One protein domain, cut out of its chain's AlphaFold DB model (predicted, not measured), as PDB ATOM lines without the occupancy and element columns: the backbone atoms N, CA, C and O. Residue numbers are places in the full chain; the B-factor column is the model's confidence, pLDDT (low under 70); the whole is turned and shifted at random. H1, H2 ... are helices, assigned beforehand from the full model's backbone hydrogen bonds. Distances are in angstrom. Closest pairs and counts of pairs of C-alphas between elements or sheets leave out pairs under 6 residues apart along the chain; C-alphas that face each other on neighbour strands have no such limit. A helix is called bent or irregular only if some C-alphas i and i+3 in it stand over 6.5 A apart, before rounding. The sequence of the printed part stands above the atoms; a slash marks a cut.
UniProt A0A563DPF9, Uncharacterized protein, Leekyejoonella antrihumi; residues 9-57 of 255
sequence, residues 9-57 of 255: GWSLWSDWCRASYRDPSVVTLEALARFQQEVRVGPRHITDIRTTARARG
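What this domain is: This is residues 9 to 57 of the 255 residues of an uncharacterized protein of Leekyejoonella antrihumi (UniProt A0A563DPF9). Three short helices sit at the corners of a triangle and make a small rounded cluster: H1 begins beside H3 and runs away from it at about a right angle, while H2 lies across from both, about perpendicular to H1 and running the opposite way to H3 at a steep tilt. The stretch of residues 20 to 28 folds back from the far end of H1 to the beginning of H2, and a tight turn then leads into H3, the longest of the three. The printed part has 49 residues with three named helices, in the order H1, H2, H3, and no named strand; the class is all helix. The whole is compact, with a radius of gyration of the C-alphas of 9.6 A and spans of 25 by 22 by 18 A.

Where its parts are: H1 is residues 9 to 19, from C-alpha 9 at (175.717, 239.036, 216.010) to C-alpha 19 at (179.115, 243.410, 230.443), a length of 15.5 A. A short link of 9 residues leads to H2, residues 29 to 38, which is 14.2 A long and begins with C-alpha 29 at (187.216, 249.740, 215.338). A tight link of 4 residues leads on to H3, residues 43 to 55, which is 18.6 A long and ends with C-alpha 55 at (170.948, 250.173, 209.592).

How they stand to each other: H1 and H3 touch, with 9 pairs of C-alphas within 8 A; their closest C-alphas, those of Gly 9 and His 45, are 5.0 A apart. Their lines stand at 88 degrees, about perpendicular, and their centres are 12.1 A apart. H1 and H2 are close but not clearly touching; their closest C-alphas are those of Trp 16 and Phe 35, at 7.3 A. They stand about perpendicular, at 85 degrees, with centres 11.6 A apart. H2 and H3 are also close but not clearly touching; their closest C-alphas are those of Leu 32 and Ile 46, at 6.8 A. These two run opposite ways at a steep tilt of 40 degrees, with centres 12.7 A apart. In H1, H2 and H3 every O i to N i+4 pair is within hydrogen-bond range, and no helix is bent or irregular.

The domain as a whole: The two C-alphas farthest apart in the domain are those of Arg 40 and Gly 57, at 26.4 A. The C-alphas of the first and last printed residues, Gly 9 and Gly 57, are 17.1 A apart. The printed part has no cut, and neither link between the helices is long. The mean pLDDT of the printed part is 88.9, and no printed residue is under 70.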
ATOM      1  N   GLY A   9     174.496 238.258 215.788       85.31
ATOM      2  CA  GLY A   9     175.717 239.036 216.010       85.31
ATOM      3  C   GLY A   9     175.513 240.351 216.771       85.31
ATOM      4  O   GLY A   9     176.387 240.738 217.537       85.31
ATOM      5  N   TRP A  10     174.363 241.016 216.619       90.31
ATOM      6  CA  TRP A  10     174.085 242.257 217.346       90.31
ATOM      7  C   TRP A  10     173.685 242.019 218.803       90.31
ATOM      8  O   TRP A  10     174.048 242.818 219.666       90.31
ATOM      9  N   SER A  11     172.933 240.948 219.085       91.69
ATOM     10  CA  SER A  11     172.596 240.598 220.473       91.69
ATOM     11  C   SER A  11     173.876 240.356 221.263       91.69
ATOM     12  O   SER A  11     174.119 241.039 222.249       91.69
ATOM     13  N   LEU A  12     174.761 239.508 220.727       92.75
ATOM     14  CA  LEU A  12     176.036 239.183 221.361       92.75
ATOM     15  C   LEU A  12     176.934 240.416 221.564       92.75
ATOM     16  O   LEU A  12     177.561 240.555 222.609       92.75
ATOM     17  N   TRP A  13     176.973 241.330 220.589       94.38
ATOM     18  CA  TRP A  13     177.646 242.626 220.735       94.38
ATOM     19  C   TRP A  13     177.049 243.469 221.864       94.38
ATOM     20  O   TRP A  13     177.785 243.979 222.701       94.38
ATOM     21  N   SER A  14     175.719 243.591 221.912       93.44
ATOM     22  CA  SER A  14     175.032 244.394 222.931       93.44
ATOM     23  C   SER A  14     175.266 243.848 224.334       93.44
ATOM     24  O   SER A  14     175.478 244.623 225.265       93.44
ATOM     25  N   ASP A  15     175.263 242.525 224.473       93.94
ATOM     26  CA  ASP A  15     175.502 241.843 225.741       93.94
ATOM     27  C   ASP A  15     176.954 242.029 226.200       93.94
ATOM     28  O   ASP A  15     177.189 242.384 227.355       93.94
ATOM     29  N   TRP A  16     177.929 241.901 225.291       95.69
ATOM     30  CA  TRP A  16     179.334 242.188 225.597       95.69
ATOM     31  C   TRP A  16     179.571 243.660 225.961       95.69
ATOM     32  O   TRP A  16     180.287 243.940 226.923       95.69
ATOM     33  N   CYS A  17     178.947 244.600 225.243       94.81
ATOM     34  CA  CYS A  17     179.018 246.025 225.563       94.81
ATOM     35  C   CYS A  17     178.496 246.291 226.976       94.81
ATOM     36  O   CYS A  17     179.197 246.910 227.770       94.81
ATOM     37  N   ARG A  18     177.324 245.750 227.334       93.88
ATOM     38  CA  ARG A  18     176.758 245.875 228.687       93.88
ATOM     39  C   ARG A  18     177.670 245.274 229.755       93.88
ATOM     40  O   ARG A  18     177.917 245.926 230.763       93.88
ATOM     41  N   ALA A  19     178.199 244.075 229.518       92.31
ATOM     42  CA  ALA A  19     179.115 243.410 230.443       92.31
ATOM     43  C   ALA A  19     180.438 244.177 230.629       92.31
ATOM     44  O   ALA A  19     181.036 244.125 231.699       92.31
ATOM     45  N   SER A  20     180.873 244.915 229.605       91.50
ATOM     46  CA  SER A  20     182.108 245.710 229.614       91.50
ATOM     47  C   SER A  20     181.884 247.189 229.949       91.50
ATOM     48  O   SER A  20     182.800 247.987 229.756       91.50
ATOM     49  N   TYR A  21     180.679 247.569 230.397       93.19
ATOM     50  CA  TYR A  21     180.276 248.957 230.673       93.19
ATOM     51  C   TYR A  21     180.494 249.919 229.487       93.19
ATOM     52  O   TYR A  21     180.953 251.048 229.646       93.19
ATOM     53  N   ARG A  22     180.173 249.466 228.272       90.12
ATOM     54  CA  ARG A  22     180.263 250.225 227.016       90.12
ATOM     55  C   ARG A  22     178.878 250.450 226.421       90.12
ATOM     56  O   ARG A  22     177.999 249.597 226.533       90.12
ATOM     57  N   ASP A  23     178.705 251.570 225.727       88.56
ATOM     58  CA  ASP A  23     177.484 251.834 224.968       88.56
ATOM     59  C   ASP A  23     177.493 251.035 223.645       88.56
ATOM     60  O   ASP A  23     178.389 251.236 222.820       88.56
ATOM     61  N   PRO A  24     176.518 250.138 223.395       88.69
ATOM     62  CA  PRO A  24     176.416 249.412 222.128       88.69
ATOM     63  C   PRO A  24     176.146 250.309 220.911       88.69
ATOM     64  O   PRO A  24     176.308 249.839 219.780       88.69
ATOM     65  N   SER A  25     175.734 251.563 221.123       86.75
ATOM     66  CA  SER A  25     175.589 252.586 220.086       86.75
ATOM     67  C   SER A  25     176.929 253.196 219.651       86.75
ATOM     68  O   SER A  25     176.999 253.833 218.609       86.75
ATOM     69  N   VAL A  26     178.021 252.950 220.378       86.75
ATOM     70  CA  VAL A  26     179.356 253.458 220.037       86.75
ATOM     71  C   VAL A  26     180.179 252.328 219.419       86.75
ATOM     72  O   VAL A  26     180.877 251.570 220.095       86.75
ATOM     73  N   VAL A  27     180.069 252.172 218.098       89.31
ATOM     74  CA  VAL A  27     180.736 251.091 217.352       89.31
ATOM     75  C   VAL A  27     182.054 251.591 216.758       89.31
ATOM     76  O   VAL A  27     182.100 252.031 215.611       89.31
ATOM     77  N   THR A  28     183.142 251.498 217.523       87.69
ATOM     78  CA  THR A  28     184.499 251.853 217.059       87.69
ATOM     79  C   THR A  28     185.283 250.626 216.582       87.69
ATOM     80  O   THR A  28     184.977 249.487 216.946       87.69
ATOM     81  N   LEU A  29     186.327 250.832 215.766       84.12
ATOM     82  CA  LEU A  29     187.216 249.740 215.338       84.12
ATOM     83  C   LEU A  29     187.943 249.089 216.518       84.12
ATOM     84  O   LEU A  29     188.080 247.868 216.543       84.12
ATOM     85  N   GLU A  30     188.363 249.889 217.496       86.69
ATOM     86  CA  GLU A  30     188.991 249.395 218.721       86.69
ATOM     87  C   GLU A  30     188.034 248.482 219.496       86.69
ATOM     88  O   GLU A  30     188.394 247.360 219.853       86.69
ATOM     89  N   ALA A  31     186.786 248.918 219.690       90.06
ATOM     90  CA  ALA A  31     185.791 248.129 220.400       90.06
ATOM     91  C   ALA A  31     185.452 246.831 219.644       90.06
ATOM     92  O   ALA A  31     185.340 245.776 220.266       90.06
ATOM     93  N   LEU A  32     185.379 246.865 218.308       91.88
ATOM     94  CA  LEU A  32     185.199 245.664 217.482       91.88
ATOM     95  C   LEU A  32     186.395 244.703 217.567       91.88
ATOM     96  O   LEU A  32     186.190 243.490 217.644       91.88
ATOM     97  N   ALA A  33     187.627 245.217 217.558       87.25
ATOM     98  CA  ALA A  33     188.835 244.403 217.693       87.25
ATOM     99  C   ALA A  33     188.900 243.732 219.070       87.25
ATOM    100  O   ALA A  33     189.176 242.535 219.165       87.25
ATOM    101  N   ARG A  34     188.567 244.479 220.125       90.94
ATOM    102  CA  ARG A  34     188.523 243.978 221.499       90.94
ATOM    103  C   ARG A  34     187.437 242.922 221.689       90.94
ATOM    104  O   ARG A  34     187.728 241.834 222.176       90.94
ATOM    105  N   PHE A  35     186.231 243.178 221.185       94.25
ATOM    106  CA  PHE A  35     185.153 242.190 221.139       94.25
ATOM    107  C   PHE A  35     185.578 240.907 220.410       94.25
ATOM    108  O   PHE A  35     185.329 239.802 220.890       94.25
ATOM    109  N   GLN A  36     186.267 241.033 219.270       92.94
ATOM    110  CA  GLN A  36     186.761 239.878 218.522       92.94
ATOM    111  C   GLN A  36     187.769 239.046 219.326       92.94
ATOM    112  O   GLN A  36     187.743 237.816 219.244       92.94
ATOM    113  N   GLN A  37     188.647 239.698 220.088       88.88
ATOM    114  CA  GLN A  37     189.656 239.034 220.914       88.88
ATOM    115  C   GLN A  37     189.045 238.364 222.153       88.88
ATOM    116  O   GLN A  37     189.341 237.199 222.419       88.88
ATOM    117  N   GLU A  38     188.174 239.068 222.880       91.31
ATOM    118  CA  GLU A  38     187.604 238.606 224.153       91.31
ATOM    119  C   GLU A  38     186.525 237.532 223.946       91.31
ATOM    120  O   GLU A  38     186.552 236.487 224.593       91.31
ATOM    121  N   VAL A  39     185.617 237.737 222.987       92.25
ATOM    122  CA  VAL A  39     184.496 236.816 222.713       92.25
ATOM    123  C   VAL A  39     184.885 235.733 221.691       92.25
ATOM    124  O   VAL A  39     184.132 234.796 221.442       92.25
ATOM    125  N   ARG A  40     186.089 235.829 221.100       88.38
ATOM    126  CA  ARG A  40     186.639 234.885 220.103       88.38
ATOM    127  C   ARG A  40     185.705 234.632 218.915       88.38
ATOM    128  O   ARG A  40     185.606 233.517 218.398       88.38
ATOM    129  N   VAL A  41     185.019 235.674 218.451       86.69
ATOM    130  CA  VAL A  41     184.080 235.564 217.327       86.69
ATOM    131  C   VAL A  41     184.782 235.581 215.968       86.69
ATOM    132  O   VAL A  41     185.817 236.214 215.758       86.69
ATOM    133  N   GLY A  42     184.180 234.905 214.990       82.69
ATOM    134  CA  GLY A  42     184.636 234.954 213.601       82.69
ATOM    135  C   GLY A  42     184.273 236.267 212.877       82.69
ATOM    136  O   GLY A  42     183.332 236.961 213.268       82.69
ATOM    137  N   PRO A  43     184.914 236.565 211.729       80.62
ATOM    138  CA  PRO A  43     184.742 237.816 210.970       80.62
ATOM    139  C   PRO A  43     183.312 238.071 210.456       80.62
ATOM    140  O   PRO A  43     182.938 239.208 210.162       80.62
ATOM    141  N   ARG A  44     182.486 237.020 210.359       81.19
ATOM    142  CA  ARG A  44     181.062 237.139 210.012       81.19
ATOM    143  C   ARG A  44     180.291 237.956 211.055       81.19
ATOM    144  O   ARG A  44     179.514 238.815 210.665       81.19
ATOM    145  N   HIS A  45     180.571 237.762 212.346       85.31
ATOM    146  CA  HIS A  45     179.911 238.507 213.422       85.31
ATOM    147  C   HIS A  45     180.251 239.996 213.358       85.31
ATOM    148  O   HIS A  45     179.359 240.828 213.456       85.31
ATOM    149  N   ILE A  46     181.515 240.336 213.085       88.81
ATOM    150  CA  ILE A  46     181.950 241.731 212.918       88.81
ATOM    151  C   ILE A  46     181.225 242.400 211.743       88.81
ATOM    152  O   ILE A  46     180.791 243.546 211.838       88.81
ATOM    153  N   THR A  47     181.045 241.671 210.640       85.69
ATOM    154  CA  THR A  47     180.315 242.171 209.465       85.69
ATOM    155  C   THR A  47     178.833 242.387 209.778       85.69
ATOM    156  O   THR A  47     178.264 243.413 209.399       85.69
ATOM    157  N   ASP A  48     178.216 241.452 210.505       87.50
ATOM    158  CA  ASP A  48     176.822 241.554 210.934       87.50
ATOM    159  C   ASP A  48     176.619 242.758 211.867       87.50
ATOM    160  O   ASP A  48     175.698 243.543 211.641       87.50
ATOM    161  N   ILE A  49     177.523 242.976 212.832       89.81
ATOM    162  CA  ILE A  49     177.494 244.129 213.747       89.81
ATOM    163  C   ILE A  49     177.591 245.442 212.971       89.81
ATOM    164  O   ILE A  49     176.744 246.311 213.149       89.81
ATOM    165  N   ARG A  50     178.559 245.572 212.052       88.12
ATOM    166  CA  ARG A  50     178.722 246.783 211.222       88.12
ATOM    167  C   ARG A  50     177.495 247.058 210.355       88.12
ATOM    168  O   ARG A  50     177.080 248.205 210.212       88.12
ATOM    169  N   THR A  51     176.907 246.008 209.785       85.69
ATOM    170  CA  THR A  51     175.701 246.133 208.955       85.69
ATOM    171  C   THR A  51     174.513 246.605 209.789       85.69
ATOM    172  O   THR A  51     173.775 247.493 209.371       85.69
ATOM    173  N   THR A  52     174.338 246.036 210.982       89.00
ATOM    174  CA  THR A  52     173.251 246.412 211.884       89.00
ATOM    175  C   THR A  52     173.456 247.800 212.500       89.00
ATOM    176  O   THR A  52     172.479 248.535 212.608       89.00
ATOM    177  N   ALA A  53     174.689 248.197 212.830       87.75
ATOM    178  CA  ALA A  53     175.017 249.557 213.270       87.75
ATOM    179  C   ALA A  53     174.579 250.587 212.219       87.75
ATOM    180  O   ALA A  53     173.780 251.478 212.504       87.75
ATOM    181  N   ARG A  54     174.990 250.370 210.960       85.00
ATOM    182  CA  ARG A  54     174.628 251.238 209.832       85.00
ATOM    183  C   ARG A  54     173.117 251.330 209.628       85.00
ATOM    184  O   ARG A  54     172.599 252.419 209.415       85.00
ATOM    185  N   ALA A  55     172.407 250.204 209.718       85.31
ATOM    186  CA  ALA A  55     170.948 250.173 209.592       85.31
ATOM    187  C   ALA A  55     170.225 250.937 210.717       85.31
ATOM    188  O   ALA A  55     169.090 251.360 210.531       85.31
ATOM    189  N   ARG A  56     170.874 251.121 211.872       84.62
ATOM    190  CA  ARG A  56     170.335 251.867 213.016       84.62
ATOM    191  C   ARG A  56     170.733 253.342 213.041       84.62
ATOM    192  O   ARG A  56     170.470 254.007 214.033       84.62
ATOM    193  N   GLY A  57     171.387 253.845 211.993       82.81
ATOM    194  CA  GLY A  57     171.910 255.216 211.980       82.81
ATOM    195  C   GLY A  57     173.083 255.430 212.940       82.81
ATOM    196  O   GLY A  57     173.551 256.553 213.095       82.81
TER     197      GLY A  57